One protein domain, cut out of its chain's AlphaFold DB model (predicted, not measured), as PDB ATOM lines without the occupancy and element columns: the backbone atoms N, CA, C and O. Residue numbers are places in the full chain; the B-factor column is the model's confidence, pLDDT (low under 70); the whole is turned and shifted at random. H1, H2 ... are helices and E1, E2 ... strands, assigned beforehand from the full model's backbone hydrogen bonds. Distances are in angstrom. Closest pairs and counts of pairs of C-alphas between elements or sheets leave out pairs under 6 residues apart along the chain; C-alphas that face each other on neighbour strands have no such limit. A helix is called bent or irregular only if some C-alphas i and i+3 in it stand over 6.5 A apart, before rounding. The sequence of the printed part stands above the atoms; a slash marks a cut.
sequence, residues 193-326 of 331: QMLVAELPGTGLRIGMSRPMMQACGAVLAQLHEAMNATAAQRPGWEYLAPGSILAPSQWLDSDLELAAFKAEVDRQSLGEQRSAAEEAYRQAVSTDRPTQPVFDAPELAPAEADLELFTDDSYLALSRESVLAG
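This is residues 193 to 326 of the 331 residues of an uncharacterized protein of Kribbella antibiotica (UniProt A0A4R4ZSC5). The model is a loose, flat U: a bar of two long helical pieces, H1 and H2b, side by side, with a small sheet of four strands at one end of the bar and the shorter arm H2a turned off it at the other. The middle between sheet and H2a is open, and the small H3 follows E4 beyond the sheet. The printed part has 134 residues with three named helices and four named strands in the order E1 E2 H1 H2 E3 E4 H3; the sheet's order is E1 E2 E4 E3, antiparallel throughout, and the class is mixed, helices and strands. The radius of gyration of the C-alphas is 19.4 A and the spans are 54 by 43 by 22 A.

The twisted sheet has E1, residues 193 to 199, and E3, residues 307 to 310, as edge strands, with E2, residues 204 to 209, and E4, residues 314 to 318, as inner strands. E1 and E2 form a hairpin, with N 197 and O 206 at 2.9 A. E2 and E4 are antiparallel, with N 205 and O 317 at 2.8 A. E3 and E4 form a hairpin, with N 309 and O 316 at 2.8 A. H1, residues 210 to 233, only grazes the sheet with residues 210 to 213. H2, residues 254 to 286, was assigned as one helix by its hydrogen bonds but is bent: C-alphas 268 and 271 are 7.9 A apart, and its arms H2a, residues 254 to 268, and H2b, residues 271 to 286, stand at a steep tilt of 64 degrees. H1 and H2b touch at a shallow tilt of 24 degrees, opposite ways; their closest C-alphas, of Ala 215 and Ala 277, are 4.3 A apart. H1 touches H2a with residues 223 to 230 alone, at a steep tilt of 68 degrees, only just short of about perpendicular; the closest C-alphas, of Ala 226 and Val 265, are 5.7 A apart. H2a and H2b are not on the sheet. E2, H1 H2 and E3 form a split strand-helix-strand unit, two strands running the same way with helices between them in the chain and E4 between them in the sheet; its crossover is left-handed. H3, residues 321 to 324, touches no helix. In H1, H2a and H2b every O i to N i+4 pair is within hydrogen-bond range; H3 is too short for such a pair.

E1 begins at C-alpha 193 (23.992, -9.336, -27.235) and is 19.2 A long; E2 is 17.0 A, E4 14.0 A and E3 10.5 A. H1 is 34.8 A long and ends at C-alpha 233 (-16.354, -15.480, -36.994). H2a is 20.7 A, H2b 22.7 A and H3 5.6 A, ending at C-alpha 324 (19.153, -12.945, 0.830).

The C-alphas farthest apart, of Pro 235 and Glu 304, are 55.0 A apart. The printed part has no cut. The links from H1 to H2 and from H2 to E3 are long, 20 residues each. The mean pLDDT of the printed part is 75.0; residues 201 to 203, 245 to 255, 287 to 296, 301 to 312 and 318 to 326 are under 70.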
ATOM      1  N   GLN A 193      24.647 -10.160 -28.243       83.00
ATOM      2  CA  GLN A 193      23.992  -9.336 -27.235       83.00
ATOM      3  C   GLN A 193      22.635  -9.941 -26.852       83.00
ATOM      4  O   GLN A 193      21.784 -10.207 -27.706       83.00
ATOM      5  N   MET A 194      22.437 -10.129 -25.552       86.75
ATOM      6  CA  MET A 194      21.217 -10.637 -24.936       86.75
ATOM      7  C   MET A 194      20.535  -9.518 -24.165       86.75
ATOM      8  O   MET A 194      21.192  -8.819 -23.397       86.75
ATOM      9  N   LEU A 195      19.219  -9.375 -24.314       89.62
ATOM     10  CA  LEU A 195      18.427  -8.564 -23.396       89.62
ATOM     11  C   LEU A 195      18.041  -9.425 -22.202       89.62
ATOM     12  O   LEU A 195      17.461 -10.494 -22.384       89.62
ATOM     13  N   VAL A 196      18.325  -8.949 -20.996       89.31
ATOM     14  CA  VAL A 196      18.075  -9.671 -19.749       89.31
ATOM     15  C   VAL A 196      17.287  -8.806 -18.765       89.31
ATOM     16  O   VAL A 196      17.403  -7.578 -18.758       89.31
ATOM     17  N   ALA A 197      16.507  -9.441 -17.897       85.19
ATOM     18  CA  ALA A 197      15.896  -8.804 -16.735       85.19
ATOM     19  C   ALA A 197      15.815  -9.790 -15.565       85.19
ATOM     20  O   ALA A 197      15.680 -10.999 -15.765       85.19
ATOM     21  N   GLU A 198      15.901  -9.272 -14.340       83.56
ATOM     22  CA  GLU A 198      15.708 -10.070 -13.130       83.56
ATOM     23  C   GLU A 198      14.219 -10.236 -12.828       83.56
ATOM     24  O   GLU A 198      13.467  -9.262 -12.793       83.56
ATOM     25  N   LEU A 199      13.802 -11.477 -12.592       73.50
ATOM     26  CA  LEU A 199      12.491 -11.809 -12.069       73.50
ATOM     27  C   LEU A 199      12.449 -11.415 -10.579       73.50
ATOM     28  O   LEU A 199      13.171 -12.015  -9.770       73.50
ATOM     29  N   PRO A 200      11.622 -10.424 -10.193       70.19
ATOM     30  CA  PRO A 200      11.671  -9.841  -8.856       70.19
ATOM     31  C   PRO A 200      11.543 -10.875  -7.734       70.19
ATOM     32  O   PRO A 200      10.659 -11.729  -7.763       70.19
ATOM     33  N   GLY A 201      12.421 -10.779  -6.732       63.81
ATOM     34  CA  GLY A 201      12.387 -11.623  -5.531       63.81
ATOM     35  C   GLY A 201      12.899 -13.053  -5.719       63.81
ATOM     36  O   GLY A 201      12.795 -13.851  -4.792       63.81
ATOM     37  N   THR A 202      13.447 -13.393  -6.890       63.09
ATOM     38  CA  THR A 202      13.935 -14.754  -7.178       63.09
ATOM     39  C   THR A 202      15.445 -14.836  -7.398       63.09
ATOM     40  O   THR A 202      16.003 -15.930  -7.361       63.09
ATOM     41  N   GLY A 203      16.110 -13.706  -7.671       67.56
ATOM     42  CA  GLY A 203      17.501 -13.683  -8.132       67.56
ATOM     43  C   GLY A 203      17.722 -14.316  -9.506       67.56
ATOM     44  O   GLY A 203      18.867 -14.462  -9.934       67.56
ATOM     45  N   LEU A 204      16.641 -14.699 -10.194       70.38
ATOM     46  CA  LEU A 204      16.655 -15.321 -11.507       70.38
ATOM     47  C   LEU A 204      16.664 -14.236 -12.582       70.38
ATOM     48  O   LEU A 204      15.708 -13.479 -12.717       70.38
ATOM     49  N   ARG A 205      17.717 -14.176 -13.386       81.88
ATOM     50  CA  ARG A 205      17.790 -13.324 -14.573       81.88
ATOM     51  C   ARG A 205      17.440 -14.132 -15.802       81.88
ATOM     52  O   ARG A 205      18.108 -15.113 -16.082       81.88
ATOM     53  N   ILE A 206      16.435 -13.697 -16.545       82.00
ATOM     54  CA  ILE A 206      15.996 -14.316 -17.797       82.00
ATOM     55  C   ILE A 206      16.379 -13.386 -18.937       82.00
ATOM     56  O   ILE A 206      16.244 -12.172 -18.801       82.00
ATOM     57  N   GLY A 207      16.813 -13.935 -20.064       85.88
ATOM     58  CA  GLY A 207      17.044 -13.146 -21.258       85.88
ATOM     59  C   GLY A 207      16.928 -13.913 -22.560       85.88
ATOM     60  O   GLY A 207      16.781 -15.137 -22.583       85.88
ATOM     61  N   MET A 208      16.974 -13.162 -23.651       86.81
ATOM     62  CA  MET A 208      16.937 -13.699 -25.007       86.81
ATOM     63  C   MET A 208      17.638 -12.777 -25.996       86.81
ATOM     64  O   MET A 208      17.826 -11.581 -25.746       86.81
ATOM     65  N   SER A 209      18.015 -13.352 -27.134       86.81
ATOM     66  CA  SER A 209      18.648 -12.613 -28.218       86.81
ATOM     67  C   SER A 209      17.643 -11.701 -28.925       86.81
ATOM     68  O   SER A 209      16.424 -11.901 -28.885       86.81
ATOM     69  N   ARG A 210      18.166 -10.714 -29.651       85.69
ATOM     70  CA  ARG A 210      17.354  -9.844 -30.509       85.69
ATOM     71  C   ARG A 210      16.596 -10.610 -31.601       85.69
ATOM     72  O   ARG A 210      15.398 -10.355 -31.738       85.69
ATOM     73  N   PRO A 211      17.212 -11.538 -32.358       87.19
ATOM     74  CA  PRO A 211      16.467 -12.322 -33.338       87.19
ATOM     75  C   PRO A 211      15.313 -13.116 -32.744       87.19
ATOM     76  O   PRO A 211      14.208 -13.093 -33.289       87.19
ATOM     77  N   MET A 212      15.524 -13.723 -31.578       88.81
ATOM     78  CA  MET A 212      14.467 -14.456 -30.893       88.81
ATOM     79  C   MET A 212      13.352 -13.535 -30.384       88.81
ATOM     80  O   MET A 212      12.179 -13.889 -30.496       88.81
ATOM     81  N   MET A 213      13.675 -12.328 -29.898       90.38
ATOM     82  CA  MET A 213      12.659 -11.326 -29.547       90.38
ATOM     83  C   MET A 213      11.762 -10.965 -30.732       90.38
ATOM     84  O   MET A 213      10.544 -10.893 -30.572       90.38
ATOM     85  N   GLN A 214      12.344 -10.734 -31.912       90.06
ATOM     86  CA  GLN A 214      11.564 -10.378 -33.101       90.06
ATOM     87  C   GLN A 214      10.685 -11.538 -33.568       90.06
ATOM     88  O   GLN A 214       9.509 -11.325 -33.854       90.06
ATOM     89  N   ALA A 215      11.218 -12.763 -33.558       89.62
ATOM     90  CA  ALA A 215      10.445 -13.960 -33.866       89.62
ATOM     91  C   ALA A 215       9.256 -14.132 -32.904       89.62
ATOM     92  O   ALA A 215       8.128 -14.333 -33.348       89.62
ATOM     93  N   CYS A 216       9.475 -13.976 -31.592       88.94
ATOM     94  CA  CYS A 216       8.407 -14.040 -30.589       88.94
ATOM     95  C   CYS A 216       7.342 -12.957 -30.808       88.94
ATOM     96  O   CYS A 216       6.150 -13.245 -30.726       88.94
ATOM     97  N   GLY A 217       7.758 -11.724 -31.111       92.12
ATOM     98  CA  GLY A 217       6.841 -10.626 -31.409       92.12
ATOM     99  C   GLY A 217       5.982 -10.894 -32.647       92.12
ATOM    100  O   GLY A 217       4.775 -10.668 -32.606       92.12
ATOM    101  N   ALA A 218       6.580 -11.441 -33.709       93.12
ATOM    102  CA  ALA A 218       5.867 -11.827 -34.922       93.12
ATOM    103  C   ALA A 218       4.846 -12.944 -34.652       93.12
ATOM    104  O   ALA A 218       3.686 -12.816 -35.039       93.12
ATOM    105  N   VAL A 219       5.238 -13.991 -33.914       91.69
ATOM    106  CA  VAL A 219       4.320 -15.064 -33.496       91.69
ATOM    107  C   VAL A 219       3.165 -14.508 -32.667       91.69
ATOM    108  O   VAL A 219       2.017 -14.847 -32.930       91.69
ATOM    109  N   LEU A 220       3.444 -13.647 -31.683       91.19
ATOM    110  CA  LEU A 220       2.405 -13.086 -30.820       91.19
ATOM    111  C   LEU A 220       1.424 -12.202 -31.598       91.19
ATOM    112  O   LEU A 220       0.223 -12.275 -31.357       91.19
ATOM    113  N   ALA A 221       1.919 -11.388 -32.533       91.56
ATOM    114  CA  ALA A 221       1.076 -10.547 -33.379       91.56
ATOM    115  C   ALA A 221       0.122 -11.394 -34.234       91.56
ATOM    116  O   ALA A 221      -1.083 -11.150 -34.224       91.56
ATOM    117  N   GLN A 222       0.652 -12.430 -34.890       92.69
ATOM    118  CA  GLN A 222      -0.138 -13.368 -35.690       92.69
ATOM    119  C   GLN A 222      -1.139 -14.153 -34.833       92.69
ATOM    120  O   GLN A 222      -2.291 -14.332 -35.222       92.69
ATOM    121  N   LEU A 223      -0.740 -14.565 -33.625       89.19
ATOM    122  CA  LEU A 223      -1.635 -15.229 -32.683       89.19
ATOM    123  C   LEU A 223      -2.793 -14.312 -32.262       89.19
ATOM    124  O   LEU A 223      -3.943 -14.743 -32.262       89.19
ATOM    125  N   HIS A 224      -2.521 -13.048 -31.929       89.75
ATOM    126  CA  HIS A 224      -3.564 -12.085 -31.564       89.75
ATOM    127  C   HIS A 224      -4.533 -11.807 -32.714       89.75
ATOM    128  O   HIS A 224      -5.745 -11.771 -32.497       89.75
ATOM    129  N   GLU A 225      -4.016 -11.622 -33.928       91.50
ATOM    130  CA  GLU A 225      -4.834 -11.419 -35.124       91.50
ATOM    131  C   GLU A 225      -5.759 -12.618 -35.365       91.50
ATOM    132  O   GLU A 225      -6.973 -12.448 -35.495       91.50
ATOM    133  N   ALA A 226      -5.215 -13.833 -35.296       90.56
ATOM    134  CA  ALA A 226      -5.971 -15.065 -35.472       90.56
ATOM    135  C   ALA A 226      -7.027 -15.289 -34.380       90.56
ATOM    136  O   ALA A 226      -8.147 -15.708 -34.681       90.56
ATOM    137  N   MET A 227      -6.711 -14.980 -33.116       89.00
ATOM    138  CA  MET A 227      -7.683 -15.049 -32.021       89.00
ATOM    139  C   MET A 227      -8.843 -14.070 -32.238       89.00
ATOM    140  O   MET A 227     -10.000 -14.457 -32.080       89.00
ATOM    141  N   ASN A 228      -8.554 -12.831 -32.645       90.19
ATOM    142  CA  ASN A 228      -9.579 -11.827 -32.937       90.19
ATOM    143  C   ASN A 228     -10.445 -12.224 -34.139       90.19
ATOM    144  O   ASN A 228     -11.669 -12.123 -34.076       90.19
ATOM    145  N   ALA A 229      -9.828 -12.715 -35.217       91.06
ATOM    146  CA  ALA A 229     -10.544 -13.187 -36.399       91.06
ATOM    147  C   ALA A 229     -11.451 -14.383 -36.070       91.06
ATOM    148  O   ALA A 229     -12.615 -14.407 -36.468       91.06
ATOM    149  N   THR A 230     -10.946 -15.340 -35.287       89.19
ATOM    150  CA  THR A 230     -11.706 -16.521 -34.855       89.19
ATOM    151  C   THR A 230     -12.899 -16.126 -33.985       89.19
ATOM    152  O   THR A 230     -14.011 -16.602 -34.215       89.19
ATOM    153  N   ALA A 231     -12.694 -15.221 -33.024       88.19
ATOM    154  CA  ALA A 231     -13.758 -14.701 -32.173       88.19
ATOM    155  C   ALA A 231     -14.830 -13.937 -32.972       88.19
ATOM    156  O   ALA A 231     -16.017 -14.106 -32.720       88.19
ATOM    157  N   ALA A 232     -14.436 -13.154 -33.982       88.06
ATOM    158  CA  ALA A 232     -15.378 -12.430 -34.838       88.06
ATOM    159  C   ALA A 232     -16.216 -13.355 -35.741       88.06
ATOM    160  O   ALA A 232     -17.348 -13.026 -36.090       88.06
ATOM    161  N   GLN A 233     -15.669 -14.507 -36.137       89.25
ATOM    162  CA  GLN A 233     -16.354 -15.480 -36.994       89.25
ATOM    163  C   GLN A 233     -17.291 -16.416 -36.218       89.25
ATOM    164  O   GLN A 233     -18.171 -17.033 -36.825       89.25
ATOM    165  N   ARG A 234     -17.105 -16.557 -34.900       84.38
ATOM    166  CA  ARG A 234     -17.865 -17.486 -34.056       84.38
ATOM    167  C   ARG A 234     -18.584 -16.745 -32.926       84.38
ATOM    168  O   ARG A 234     -17.963 -16.466 -31.902       84.38
ATOM    169  N   PRO A 235     -19.898 -16.493 -33.075       81.31
ATOM    170  CA  PRO A 235     -20.705 -15.917 -32.010       81.31
ATOM    171  C   PRO A 235     -20.593 -16.736 -30.723       81.31
ATOM    172  O   PRO A 235     -20.722 -17.961 -30.756       81.31
ATOM    173  N   GLY A 236     -20.369 -16.065 -29.598       81.38
ATOM    174  CA  GLY A 236     -20.180 -16.691 -28.292       81.38
ATOM    175  C   GLY A 236     -18.724 -16.988 -27.933       81.38
ATOM    176  O   GLY A 236     -18.489 -17.458 -26.828       81.38
ATOM    177  N   TRP A 237     -17.743 -16.726 -28.805       85.19
ATOM    178  CA  TRP A 237     -16.306 -16.872 -28.502       85.19
ATOM    179  C   TRP A 237     -15.590 -15.533 -28.269       85.19
ATOM    180  O   TRP A 237     -14.378 -15.497 -28.065       85.19
ATOM    181  N   GLU A 238     -16.320 -14.419 -28.246       85.00
ATOM    182  CA  GLU A 238     -15.775 -13.068 -28.062       85.00
ATOM    183  C   GLU A 238     -15.044 -12.928 -26.720       85.00
ATOM    184  O   GLU A 238     -14.049 -12.213 -26.595       85.00
ATOM    185  N   TYR A 239     -15.496 -13.673 -25.715       81.00
ATOM    186  CA  TYR A 239     -14.905 -13.675 -24.385       81.00
ATOM    187  C   TYR A 239     -13.517 -14.344 -24.324       81.00
ATOM    188  O   TYR A 239     -12.788 -14.134 -23.356       81.00
ATOM    189  N   LEU A 240     -13.146 -15.128 -25.345       79.69
ATOM    190  CA  LEU A 240     -11.844 -15.799 -25.468       79.69
ATOM    191  C   LEU A 240     -10.801 -14.949 -26.212       79.69
ATOM    192  O   LEU A 240      -9.627 -15.324 -26.265       79.69
ATOM    193  N   ALA A 241     -11.209 -13.816 -26.793       80.88
ATOM    194  CA  ALA A 241     -10.310 -12.903 -27.490       80.88
ATOM    195  C   ALA A 241      -9.346 -12.183 -26.518       80.88
ATOM    196  O   ALA A 241      -9.674 -11.971 -25.344       80.88
ATOM    197  N   PRO A 242      -8.149 -11.770 -26.981       75.00
ATOM    198  CA  PRO A 242      -7.218 -11.003 -26.164       75.00
ATOM    199  C   PRO A 242      -7.860  -9.705 -25.654       75.00
ATOM    200  O   PRO A 242      -8.424  -8.936 -26.427       75.00
ATOM    201  N   GLY A 243      -7.735  -9.433 -24.352       71.94
ATOM    202  CA  GLY A 243      -8.263  -8.212 -23.729       71.94
ATOM    203  C   GLY A 243      -9.718  -8.298 -23.255       71.94
ATOM    204  O   GLY A 243     -10.197  -7.353 -22.627       71.94
ATOM    205  N   SER A 244     -10.404  -9.419 -23.477       72.25
ATOM    206  CA  SER A 244     -11.731  -9.664 -22.910       72.25
ATOM    207  C   SER A 244     -11.654  -9.833 -21.388       72.25
ATOM    208  O   SER A 244     -10.877 -10.633 -20.865       72.25
ATOM    209  N   ILE A 245     -12.461  -9.064 -20.650       59.31
ATOM    210  CA  ILE A 245     -12.564  -9.169 -19.187       59.31
ATOM    211  C   ILE A 245     -13.637 -10.207 -18.864       59.31
ATOM    212  O   ILE A 245     -14.830  -9.940 -19.002       59.31
ATOM    213  N   LEU A 246     -13.214 -11.390 -18.421       58.09
ATOM    214  CA  LEU A 246     -14.118 -12.443 -17.966       58.09
ATOM    215  C   LEU A 246     -14.544 -12.242 -16.511       58.09
ATOM    216  O   LEU A 246     -13.713 -11.992 -15.636       58.09
ATOM    217  N   ALA A 247     -15.832 -12.449 -16.229       51.69
ATOM    218  CA  ALA A 247     -16.299 -12.610 -14.857       51.69
ATOM    219  C   ALA A 247     -15.849 -13.989 -14.317       51.69
ATOM    220  O   ALA A 247     -15.958 -14.979 -15.045       51.69
ATOM    221  N   PRO A 248     -15.392 -14.111 -13.052       47.97
ATOM    222  CA  PRO A 248     -14.872 -15.368 -12.487       47.97
ATOM    223  C   PRO A 248     -15.808 -16.586 -12.599       47.97
ATOM    224  O   PRO A 248     -15.350 -17.723 -12.611       47.97
ATOM    225  N   SER A 249     -17.121 -16.371 -12.709       50.91
ATOM    226  CA  SER A 249     -18.130 -17.430 -12.836       50.91
ATOM    227  C   SER A 249     -18.196 -18.096 -14.217       50.91
ATOM    228  O   SER A 249     -18.841 -19.129 -14.345       50.91
ATOM    229  N   GLN A 250     -17.550 -17.536 -15.246       55.53
ATOM    230  CA  GLN A 250     -17.531 -18.079 -16.617       55.53
ATOM    231  C   GLN A 250     -16.364 -19.051 -16.877       55.53
ATOM    232  O   GLN A 250     -16.228 -19.576 -17.975       55.53
ATOM    233  N   TRP A 251     -15.524 -19.305 -15.870       55.75
ATOM    234  CA  TRP A 251     -14.302 -20.109 -15.988       55.75
ATOM    235  C   TRP A 251     -14.539 -21.622 -15.809       55.75
ATOM    236  O   TRP A 251     -13.617 -22.409 -15.980       55.75
ATOM    237  N   LEU A 252     -15.745 -22.042 -15.404       45.59
ATOM    238  CA  LEU A 252     -16.013 -23.414 -14.938       45.59
ATOM    239  C   LEU A 252     -16.538 -24.375 -16.025       45.59
ATOM    240  O   LEU A 252     -16.390 -25.579 -15.847       45.59
ATOM    241  N   ASP A 253     -17.063 -23.871 -17.151       53.09
ATOM    242  CA  ASP A 253     -17.471 -24.674 -18.330       53.09
ATOM    243  C   ASP A 253     -16.471 -24.562 -19.509       53.09
ATOM    244  O   ASP A 253     -16.674 -25.124 -20.585       53.09
ATOM    245  N   SER A 254     -15.358 -23.840 -19.323       61.66
ATOM    246  CA  SER A 254     -14.567 -23.276 -20.424       61.66
ATOM    247  C   SER A 254     -13.486 -24.177 -21.020       61.66
ATOM    248  O   SER A 254     -12.921 -23.813 -22.043       61.66
ATOM    249  N   ASP A 255     -13.137 -25.320 -20.425       67.50
ATOM    250  CA  ASP A 255     -11.926 -26.053 -20.846       67.50
ATOM    251  C   ASP A 255     -12.058 -26.698 -22.234       67.50
ATOM    252  O   ASP A 255     -11.125 -26.640 -23.042       67.50
ATOM    253  N   LEU A 256     -13.226 -27.270 -22.546       73.06
ATOM    254  CA  LEU A 256     -13.506 -27.843 -23.867       73.06
ATOM    255  C   LEU A 256     -13.681 -26.754 -24.929       73.06
ATOM    256  O   LEU A 256     -13.163 -26.889 -26.038       73.06
ATOM    257  N   GLU A 257     -14.368 -25.663 -24.588       77.88
ATOM    258  CA  GLU A 257     -14.558 -24.522 -25.489       77.88
ATOM    259  C   GLU A 257     -13.228 -23.819 -25.781       77.88
ATOM    260  O   GLU A 257     -12.916 -23.539 -26.938       77.88
ATOM    261  N   LEU A 258     -12.382 -23.637 -24.765       76.31
ATOM    262  CA  LEU A 258     -11.037 -23.091 -24.899       76.31
ATOM    263  C   LEU A 258     -10.135 -24.003 -25.734       76.31
ATOM    264  O   LEU A 258      -9.348 -23.511 -26.540       76.31
ATOM    265  N   ALA A 259     -10.223 -25.325 -25.559       75.94
ATOM    266  CA  ALA A 259      -9.478 -26.273 -26.383       75.94
ATOM    267  C   ALA A 259      -9.921 -26.210 -27.854       75.94
ATOM    268  O   ALA A 259      -9.070 -26.161 -28.745       75.94
ATOM    269  N   ALA A 260     -11.230 -26.145 -28.113       81.69
ATOM    270  CA  ALA A 260     -11.780 -25.998 -29.459       81.69
ATOM    271  C   ALA A 260     -11.379 -24.661 -30.102       81.69
ATOM    272  O   ALA A 260     -10.972 -24.637 -31.264       81.69
ATOM    273  N   PHE A 261     -11.430 -23.566 -29.340       83.00
ATOM    274  CA  PHE A 261     -10.980 -22.246 -29.775       83.00
ATOM    275  C   PHE A 261      -9.490 -22.248 -30.131       83.00
ATOM    276  O   PHE A 261      -9.113 -21.811 -31.213       83.00
ATOM    277  N   LYS A 262      -8.634 -22.808 -29.267       79.06
ATOM    278  CA  LYS A 262      -7.191 -22.934 -29.526       79.06
ATOM    279  C   LYS A 262      -6.901 -23.745 -30.786       79.06
ATOM    280  O   LYS A 262      -6.089 -23.320 -31.600       79.06
ATOM    281  N   ALA A 263      -7.567 -24.887 -30.955       80.94
ATOM    282  CA  ALA A 263      -7.395 -25.728 -32.135       80.94
ATOM    283  C   ALA A 263      -7.811 -24.997 -33.423       80.94
ATOM    284  O   ALA A 263      -7.149 -25.132 -34.451       80.94
ATOM    285  N   GLU A 264      -8.881 -24.202 -33.362       85.94
ATOM    286  CA  GLU A 264      -9.341 -23.373 -34.475       85.94
ATOM    287  C   GLU A 264      -8.322 -22.283 -34.831       85.94
ATOM    288  O   GLU A 264      -7.922 -22.183 -35.991       85.94
ATOM    289  N   VAL A 265      -7.850 -21.527 -33.836       84.75
ATOM    290  CA  VAL A 265      -6.829 -20.482 -34.004       84.75
ATOM    291  C   VAL A 265      -5.549 -21.058 -34.606       84.75
ATOM    292  O   VAL A 265      -5.033 -20.521 -35.591       84.75
ATOM    293  N   ASP A 266      -5.053 -22.172 -34.064       83.12
ATOM    294  CA  ASP A 266      -3.842 -22.825 -34.565       83.12
ATOM    295  C   ASP A 266      -4.047 -23.308 -36.007       83.12
ATOM    296  O   ASP A 266      -3.205 -23.061 -36.868       83.12
ATOM    297  N   ARG A 267      -5.195 -23.917 -36.327       84.12
ATOM    298  CA  ARG A 267      -5.488 -24.357 -37.697       84.12
ATOM    299  C   ARG A 267      -5.496 -23.199 -38.698       84.12
ATOM    300  O   ARG A 267      -5.087 -23.402 -39.839       84.12
ATOM    301  N   GLN A 268      -5.981 -22.025 -38.302       84.31
ATOM    302  CA  GLN A 268      -6.063 -20.863 -39.188       84.31
ATOM    303  C   GLN A 268      -4.713 -20.165 -39.389       84.31
ATOM    304  O   GLN A 268      -4.467 -19.647 -40.470       84.31
ATOM    305  N   SER A 269      -3.836 -20.173 -38.382       88.56
ATOM    306  CA  SER A 269      -2.689 -19.256 -38.354       88.56
ATOM    307  C   SER A 269      -1.317 -19.917 -38.265       88.56
ATOM    308  O   SER A 269      -0.317 -19.230 -38.427       88.56
ATOM    309  N   LEU A 270      -1.207 -21.236 -38.064       85.56
ATOM    310  CA  LEU A 270       0.094 -21.891 -37.850       85.56
ATOM    311  C   LEU A 270       1.086 -21.666 -39.005       85.56
ATOM    312  O   LEU A 270       2.270 -21.443 -38.757       85.56
ATOM    313  N   GLY A 271       0.616 -21.674 -40.257       83.69
ATOM    314  CA  GLY A 271       1.465 -21.399 -41.423       83.69
ATOM    315  C   GLY A 271       1.966 -19.951 -41.483       83.69
ATOM    316  O   GLY A 271       3.141 -19.708 -41.771       83.69
ATOM    317  N   GLU A 272       1.093 -18.995 -41.164       89.88
ATOM    318  CA  GLU A 272       1.409 -17.562 -41.145       89.88
ATOM    319  C   GLU A 272       2.321 -17.219 -39.967       89.88
ATOM    320  O   GLU A 272       3.354 -16.581 -40.161       89.88
ATOM    321  N   GLN A 273       2.025 -17.746 -38.773       87.50
ATOM    322  CA  GLN A 273       2.888 -17.628 -37.601       87.50
ATOM    323  C   GLN A 273       4.293 -18.169 -37.892       87.50
ATOM    324  O   GLN A 273       5.278 -17.515 -37.546       87.50
ATOM    325  N   ARG A 274       4.405 -19.339 -38.541       87.88
ATOM    326  CA  ARG A 274       5.706 -19.921 -38.894       87.88
ATOM    327  C   ARG A 274       6.488 -19.018 -39.839       87.88
ATOM    328  O   ARG A 274       7.633 -18.674 -39.550       87.88
ATOM    329  N   SER A 275       5.855 -18.609 -40.935       86.62
ATOM    330  CA  SER A 275       6.488 -17.766 -41.955       86.62
ATOM    331  C   SER A 275       6.917 -16.416 -41.376       86.62
ATOM    332  O   SER A 275       8.034 -15.959 -41.621       86.62
ATOM    333  N   ALA A 276       6.066 -15.805 -40.548       89.69
ATOM    334  CA  ALA A 276       6.348 -14.542 -39.880       89.69
ATOM    335  C   ALA A 276       7.505 -14.662 -38.874       89.69
ATOM    336  O   ALA A 276       8.358 -13.777 -38.820       89.69
ATOM    337  N   ALA A 277       7.572 -15.758 -38.109       85.88
ATOM    338  CA  ALA A 277       8.659 -16.008 -37.165       85.88
ATOM    339  C   ALA A 277      10.013 -16.159 -37.875       85.88
ATOM    340  O   ALA A 277      10.996 -15.541 -37.471       85.88
ATOM    341  N   GLU A 278      10.060 -16.963 -38.940       85.81
ATOM    342  CA  GLU A 278      11.276 -17.199 -39.721       85.81
ATOM    343  C   GLU A 278      11.766 -15.927 -40.417       85.81
ATOM    344  O   GLU A 278      12.964 -15.634 -40.396       85.81
ATOM    345  N   GLU A 279      10.852 -15.155 -41.008       86.38
ATOM    346  CA  GLU A 279      11.174 -13.881 -41.648       86.38
ATOM    347  C   GLU A 279      11.712 -12.871 -40.631       86.38
ATOM    348  O   GLU A 279      12.796 -12.322 -40.828       86.38
ATOM    349  N   ALA A 280      11.011 -12.680 -39.508       88.19
ATOM    350  CA  ALA A 280      11.421 -11.753 -38.460       88.19
ATOM    351  C   ALA A 280      12.787 -12.127 -37.867       88.19
ATOM    352  O   ALA A 280      13.649 -11.267 -37.690       88.19
ATOM    353  N   TYR A 281      13.029 -13.418 -37.620       87.25
ATOM    354  CA  TYR A 281      14.327 -13.895 -37.146       87.25
ATOM    355  C   TYR A 281      15.438 -13.615 -38.165       87.25
ATOM    356  O   TYR A 281      16.489 -13.083 -37.809       87.25
ATOM    357  N   ARG A 282      15.210 -13.924 -39.448       85.62
ATOM    358  CA  ARG A 282      16.203 -13.721 -40.513       85.62
ATOM    359  C   ARG A 282      16.540 -12.244 -40.708       85.62
ATOM    360  O   ARG A 282      17.717 -11.908 -40.831       85.62
ATOM    361  N   GLN A 283      15.534 -11.370 -40.696       83.06
ATOM    362  CA  GLN A 283      15.716  -9.917 -40.772       83.06
ATOM    363  C   GLN A 283      16.503  -9.379 -39.575       83.06
ATOM    364  O   GLN A 283      17.393  -8.540 -39.734       83.06
ATOM    365  N   ALA A 284      16.218  -9.881 -38.376       82.62
ATOM    366  CA  ALA A 284      16.947  -9.497 -37.178       82.62
ATOM    367  C   ALA A 284      18.414  -9.936 -37.222       82.62
ATOM    368  O   ALA A 284      19.271  -9.205 -36.742       82.62
ATOM    369  N   VAL A 285      18.718 -11.108 -37.786       80.44
ATOM    370  CA  VAL A 285      20.103 -11.576 -37.953       80.44
ATOM    371  C   VAL A 285      20.855 -10.725 -38.979       80.44
ATOM    372  O   VAL A 285      22.008 -10.381 -38.746       80.44
ATOM    373  N   SER A 286      20.220 -10.366 -40.098       72.19
ATOM    374  CA  SER A 286      20.874  -9.620 -41.183       72.19
ATOM    375  C   SER A 286      21.053  -8.129 -40.894       72.19
ATOM    376  O   SER A 286      21.925  -7.479 -41.472       72.19
ATOM    377  N   THR A 287      20.231  -7.564 -40.012       68.69
ATOM    378  CA  THR A 287      20.273  -6.138 -39.696       68.69
ATOM    379  C   THR A 287      21.253  -5.898 -38.558       68.69
ATOM    380  O   THR A 287      20.916  -6.159 -37.415       68.69
ATOM    381  N   ASP A 288      22.428  -5.326 -38.805       56.94
ATOM    382  CA  ASP A 288      23.401  -5.008 -37.737       56.94
ATOM    383  C   ASP A 288      23.008  -3.769 -36.891       56.94
ATOM    384  O   ASP A 288      23.721  -3.325 -35.998       56.94
ATOM    385  N   ARG A 289      21.845  -3.163 -37.180       50.66
ATOM    386  CA  ARG A 289      21.327  -1.987 -36.464       50.66
ATOM    387  C   ARG A 289      20.308  -2.365 -35.383       50.66
ATOM    388  O   ARG A 289      19.389  -3.139 -35.669       50.66
ATOM    389  N   PRO A 290      20.378  -1.766 -34.179       51.78
ATOM    390  CA  PRO A 290      19.318  -1.868 -33.187       51.78
ATOM    391  C   PRO A 290      18.088  -1.108 -33.702       51.78
ATOM    392  O   PRO A 290      18.007   0.112 -33.637       51.78
ATOM    393  N   THR A 291      17.133  -1.823 -34.291       48.69
ATOM    394  CA  THR A 291      15.856  -1.247 -34.742       48.69
ATOM    395  C   THR A 291      14.797  -1.227 -33.639       48.69
ATOM    396  O   THR A 291      13.708  -0.705 -33.856       48.69
ATOM    397  N   GLN A 292      15.097  -1.766 -32.449       56.59
ATOM    398  CA  GLN A 292      14.184  -1.768 -31.307       56.59
ATOM    399  C   GLN A 292      14.785  -1.024 -30.104       56.59
ATOM    400  O   GLN A 292      15.825  -1.460 -29.607       56.59
ATOM    401  N   PRO A 293      14.078  -0.016 -29.543       59.66
ATOM    402  CA  PRO A 293      14.496   0.711 -28.332       59.66
ATOM    403  C   PRO A 293      14.703  -0.194 -27.112       59.66
ATOM    404  O   PRO A 293      15.312   0.173 -26.115       59.66
ATOM    405  N   VAL A 294      14.145  -1.406 -27.174       60.66
ATOM    406  CA  VAL A 294      14.203  -2.420 -26.124       60.66
ATOM    407  C   VAL A 294      15.648  -2.869 -25.853       60.66
ATOM    408  O   VAL A 294      15.943  -3.234 -24.719       60.66
ATOM    409  N   PHE A 295      16.545  -2.785 -26.844       63.25
ATOM    410  CA  PHE A 295      17.969  -3.122 -26.705       63.25
ATOM    411  C   PHE A 295      18.868  -1.929 -26.342       63.25
ATOM    412  O   PHE A 295      20.050  -2.142 -26.095       63.25
ATOM    413  N   ASP A 296      18.324  -0.717 -26.183       68.56
ATOM    414  CA  ASP A 296      19.070   0.454 -25.677       68.56
ATOM    415  C   ASP A 296      19.297   0.391 -24.149       68.56
ATOM    416  O   ASP A 296      19.584   1.389 -23.485       68.56
ATOM    417  N   ALA A 297      19.126  -0.794 -23.558       76.62
ATOM    418  CA  ALA A 297      19.294  -1.022 -22.137       76.62
ATOM    419  C   ALA A 297      20.786  -1.011 -21.756       76.62
ATOM    420  O   ALA A 297      21.611  -1.572 -22.486       76.62
ATOM    421  N   PRO A 298      21.143  -0.425 -20.596       79.00
ATOM    422  CA  PRO A 298      22.531  -0.351 -20.171       79.00
ATOM    423  C   PRO A 298      23.120  -1.753 -20.024       79.00
ATOM    424  O   PRO A 298      22.438  -2.684 -19.577       79.00
ATOM    425  N   GLU A 299      24.389  -1.891 -20.401       79.12
ATOM    426  CA  GLU A 299      25.114  -3.144 -20.229       79.12
ATOM    427  C   GLU A 299      25.172  -3.495 -18.741       79.12
ATOM    428  O   GLU A 299      25.427  -2.647 -17.876       79.12
ATOM    429  N   LEU A 300      24.868  -4.750 -18.426       75.12
ATOM    430  CA  LEU A 300      25.050  -5.268 -17.088       75.12
ATOM    431  C   LEU A 300      26.555  -5.367 -16.846       75.12
ATOM    432  O   LEU A 300      27.244  -6.126 -17.525       75.12
ATOM    433  N   ALA A 301      27.053  -4.620 -15.860       65.81
ATOM    434  CA  ALA A 301      28.411  -4.825 -15.378       65.81
ATOM    435  C   ALA A 301      28.593  -6.316 -15.042       65.81
ATOM    436  O   ALA A 301      27.664  -6.907 -14.482       65.81
ATOM    437  N   PRO A 302      29.740  -6.932 -15.374       56.94
ATOM    438  CA  PRO A 302      29.985  -8.337 -15.091       56.94
ATOM    439  C   PRO A 302      29.964  -8.558 -13.576       56.94
ATOM    440  O   PRO A 302      30.964  -8.387 -12.885       56.94
ATOM    441  N   ALA A 303      28.792  -8.891 -13.050       54.91
ATOM    442  CA  ALA A 303      28.631  -9.417 -11.712       54.91
ATOM    443  C   ALA A 303      28.989 -10.903 -11.764       54.91
ATOM    444  O   ALA A 303      28.634 -11.588 -12.729       54.91
ATOM    445  N   GLU A 304      29.661 -11.412 -10.734       53.31
ATOM    446  CA  GLU A 304      29.803 -12.854 -10.543       53.31
ATOM    447  C   GLU A 304      28.405 -13.438 -10.300       53.31
ATOM    448  O   GLU A 304      27.895 -13.463  -9.187       53.31
ATOM    449  N   ALA A 305      27.725 -13.851 -11.371       55.88
ATOM    450  CA  ALA A 305      26.579 -14.729 -11.243       55.88
ATOM    451  C   ALA A 305      27.082 -16.062 -10.679       55.88
ATOM    452  O   ALA A 305      28.021 -16.640 -11.228       55.88
ATOM    453  N   ASP A 306      26.450 -16.565  -9.618       54.88
ATOM    454  CA  ASP A 306      26.808 -17.872  -9.058       54.88
ATOM    455  C   ASP A 306      26.584 -18.995 -10.073       54.88
ATOM    456  O   ASP A 306      27.319 -19.981 -10.094       54.88
ATOM    457  N   LEU A 307      25.551 -18.841 -10.908       65.12
ATOM    458  CA  LEU A 307      25.257 -19.714 -12.035       65.12
ATOM    459  C   LEU A 307      24.860 -18.864 -13.238       65.12
ATOM    460  O   LEU A 307      23.991 -18.000 -13.131       65.12
ATOM    461  N   GLU A 308      25.463 -19.145 -14.386       65.88
ATOM    462  CA  GLU A 308      25.161 -18.483 -15.651       65.88
ATOM    463  C   GLU A 308      25.145 -19.506 -16.785       65.88
ATOM    464  O   GLU A 308      26.039 -20.348 -16.919       65.88
ATOM    465  N   LEU A 309      24.107 -19.411 -17.603       64.94
ATOM    466  CA  LEU A 309      23.857 -20.281 -18.727       64.94
ATOM    467  C   LEU A 309      23.268 -19.487 -19.883       64.94
ATOM    468  O   LEU A 309      22.377 -18.660 -19.704       64.94
ATOM    469  N   PHE A 310      23.719 -19.782 -21.088       66.62
ATOM    470  CA  PHE A 310      23.164 -19.189 -22.287       66.62
ATOM    471  C   PHE A 310      23.240 -20.172 -23.450       66.62
ATOM    472  O   PHE A 310      24.093 -21.056 -23.483       66.62
ATOM    473  N   THR A 311      22.313 -20.012 -24.386       69.62
ATOM    474  CA  THR A 311      22.379 -20.571 -25.738       69.62
ATOM    475  C   THR A 311      22.542 -19.414 -26.715       69.62
ATOM    476  O   THR A 311      22.623 -18.257 -26.300       69.62
ATOM    477  N   ASP A 312      22.511 -19.688 -28.018       69.81
ATOM    478  CA  ASP A 312      22.516 -18.623 -29.018       69.81
ATOM    479  C   ASP A 312      21.337 -17.650 -28.831       69.81
ATOM    480  O   ASP A 312      21.486 -16.462 -29.095       69.81
ATOM    481  N   ASP A 313      20.182 -18.099 -28.331       79.56
ATOM    482  CA  ASP A 313      18.957 -17.286 -28.264       79.56
ATOM    483  C   ASP A 313      18.353 -17.133 -26.864       79.56
ATOM    484  O   ASP A 313      17.301 -16.514 -26.705       79.56
ATOM    485  N   SER A 314      18.975 -17.717 -25.840       76.50
ATOM    486  CA  SER A 314      18.454 -17.725 -24.466       76.50
ATOM    487  C   SER A 314      19.542 -17.397 -23.468       76.50
ATOM    488  O   SER A 314      20.682 -17.811 -23.635       76.50
ATOM    489  N   TYR A 315      19.172 -16.702 -22.402       77.31
ATOM    490  CA  TYR A 315      20.060 -16.382 -21.299       77.31
ATOM    491  C   TYR A 315      19.369 -16.671 -19.971       77.31
ATOM    492  O   TYR A 315      18.185 -16.373 -19.788       77.31
ATOM    493  N   LEU A 316      20.129 -17.224 -19.034       72.75
ATOM    494  CA  LEU A 316      19.735 -17.425 -17.658       72.75
ATOM    495  C   LEU A 316      20.915 -17.195 -16.723       72.75
ATOM    496  O   LEU A 316      21.991 -17.746 -16.917       72.75
ATOM    497  N   ALA A 317      20.678 -16.466 -15.644       74.19
ATOM    498  CA  ALA A 317      21.602 -16.430 -14.524       74.19
ATOM    499  C   ALA A 317      20.865 -16.484 -13.186       74.19
ATOM    500  O   ALA A 317      19.718 -16.059 -13.082       74.19
ATOM    501  N   LEU A 318      21.533 -16.997 -12.158       68.75
ATOM    502  CA  LEU A 318      21.061 -16.992 -10.778       68.75
ATOM    503  C   LEU A 318      22.088 -16.269  -9.902       68.75
ATOM    504  O   LEU A 318      23.268 -16.615  -9.920       68.75
ATOM    505  N   SER A 319      21.627 -15.279  -9.138       67.81
ATOM    506  CA  SER A 319      22.425 -14.571  -8.130       67.81
ATOM    507  C   SER A 319      21.965 -14.945  -6.719       67.81
ATOM    508  O   SER A 319      20.778 -14.828  -6.405       67.81
ATOM    509  N   ARG A 320      22.890 -15.365  -5.848       56.09
ATOM    510  CA  ARG A 320      22.634 -15.614  -4.419       56.09
ATOM    511  C   ARG A 320      22.410 -14.328  -3.631       56.09
ATOM    512  O   ARG A 320      21.714 -14.372  -2.618       56.09
ATOM    513  N   GLU A 321      22.951 -13.194  -4.075       55.19
ATOM    514  CA  GLU A 321      22.802 -11.921  -3.357       55.19
ATOM    515  C   GLU A 321      21.345 -11.437  -3.346       55.19
ATOM    516  O   GLU A 321      20.841 -11.004  -2.309       55.19
ATOM    517  N   SER A 322      20.618 -11.616  -4.453       47.06
ATOM    518  CA  SER A 322      19.203 -11.234  -4.565       47.06
ATOM    519  C   SER A 322      18.268 -12.105  -3.712       47.06
ATOM    520  O   SER A 322      17.167 -11.689  -3.364       47.06
ATOM    521  N   VAL A 323      18.701 -13.318  -3.354       43.88
ATOM    522  CA  VAL A 323      17.925 -14.285  -2.561       43.88
ATOM    523  C   VAL A 323      17.931 -13.942  -1.068       43.88
ATOM    524  O   VAL A 323      16.973 -14.240  -0.353       43.88
ATOM    525  N   LEU A 324      19.005 -13.317  -0.580       40.88
ATOM    526  CA  LEU A 324      19.153 -12.945   0.830       40.88
ATOM    527  C   LEU A 324      18.533 -11.578   1.153       40.88
ATOM    528  O   LEU A 324      18.278 -11.287   2.323       40.88
ATOM    529  N   ALA A 325      18.209 -10.778   0.137       39.62
ATOM    530  CA  ALA A 325      17.469  -9.527   0.267       39.62
ATOM    531  C   ALA A 325      15.942  -9.764   0.345       39.62
ATOM    532  O   ALA A 325      15.160  -9.229  -0.439       39.62
ATOM    533  N   GLY A 326      15.500 -10.585   1.304       34.03
ATOM    534  CA  GLY A 326      14.101 -10.614   1.752       34.03
ATOM    535  C   GLY A 326      13.708  -9.300   2.450       34.03
ATOM    536  O   GLY A 326      14.584  -8.541   2.860       34.03
TER     537      GLY A 326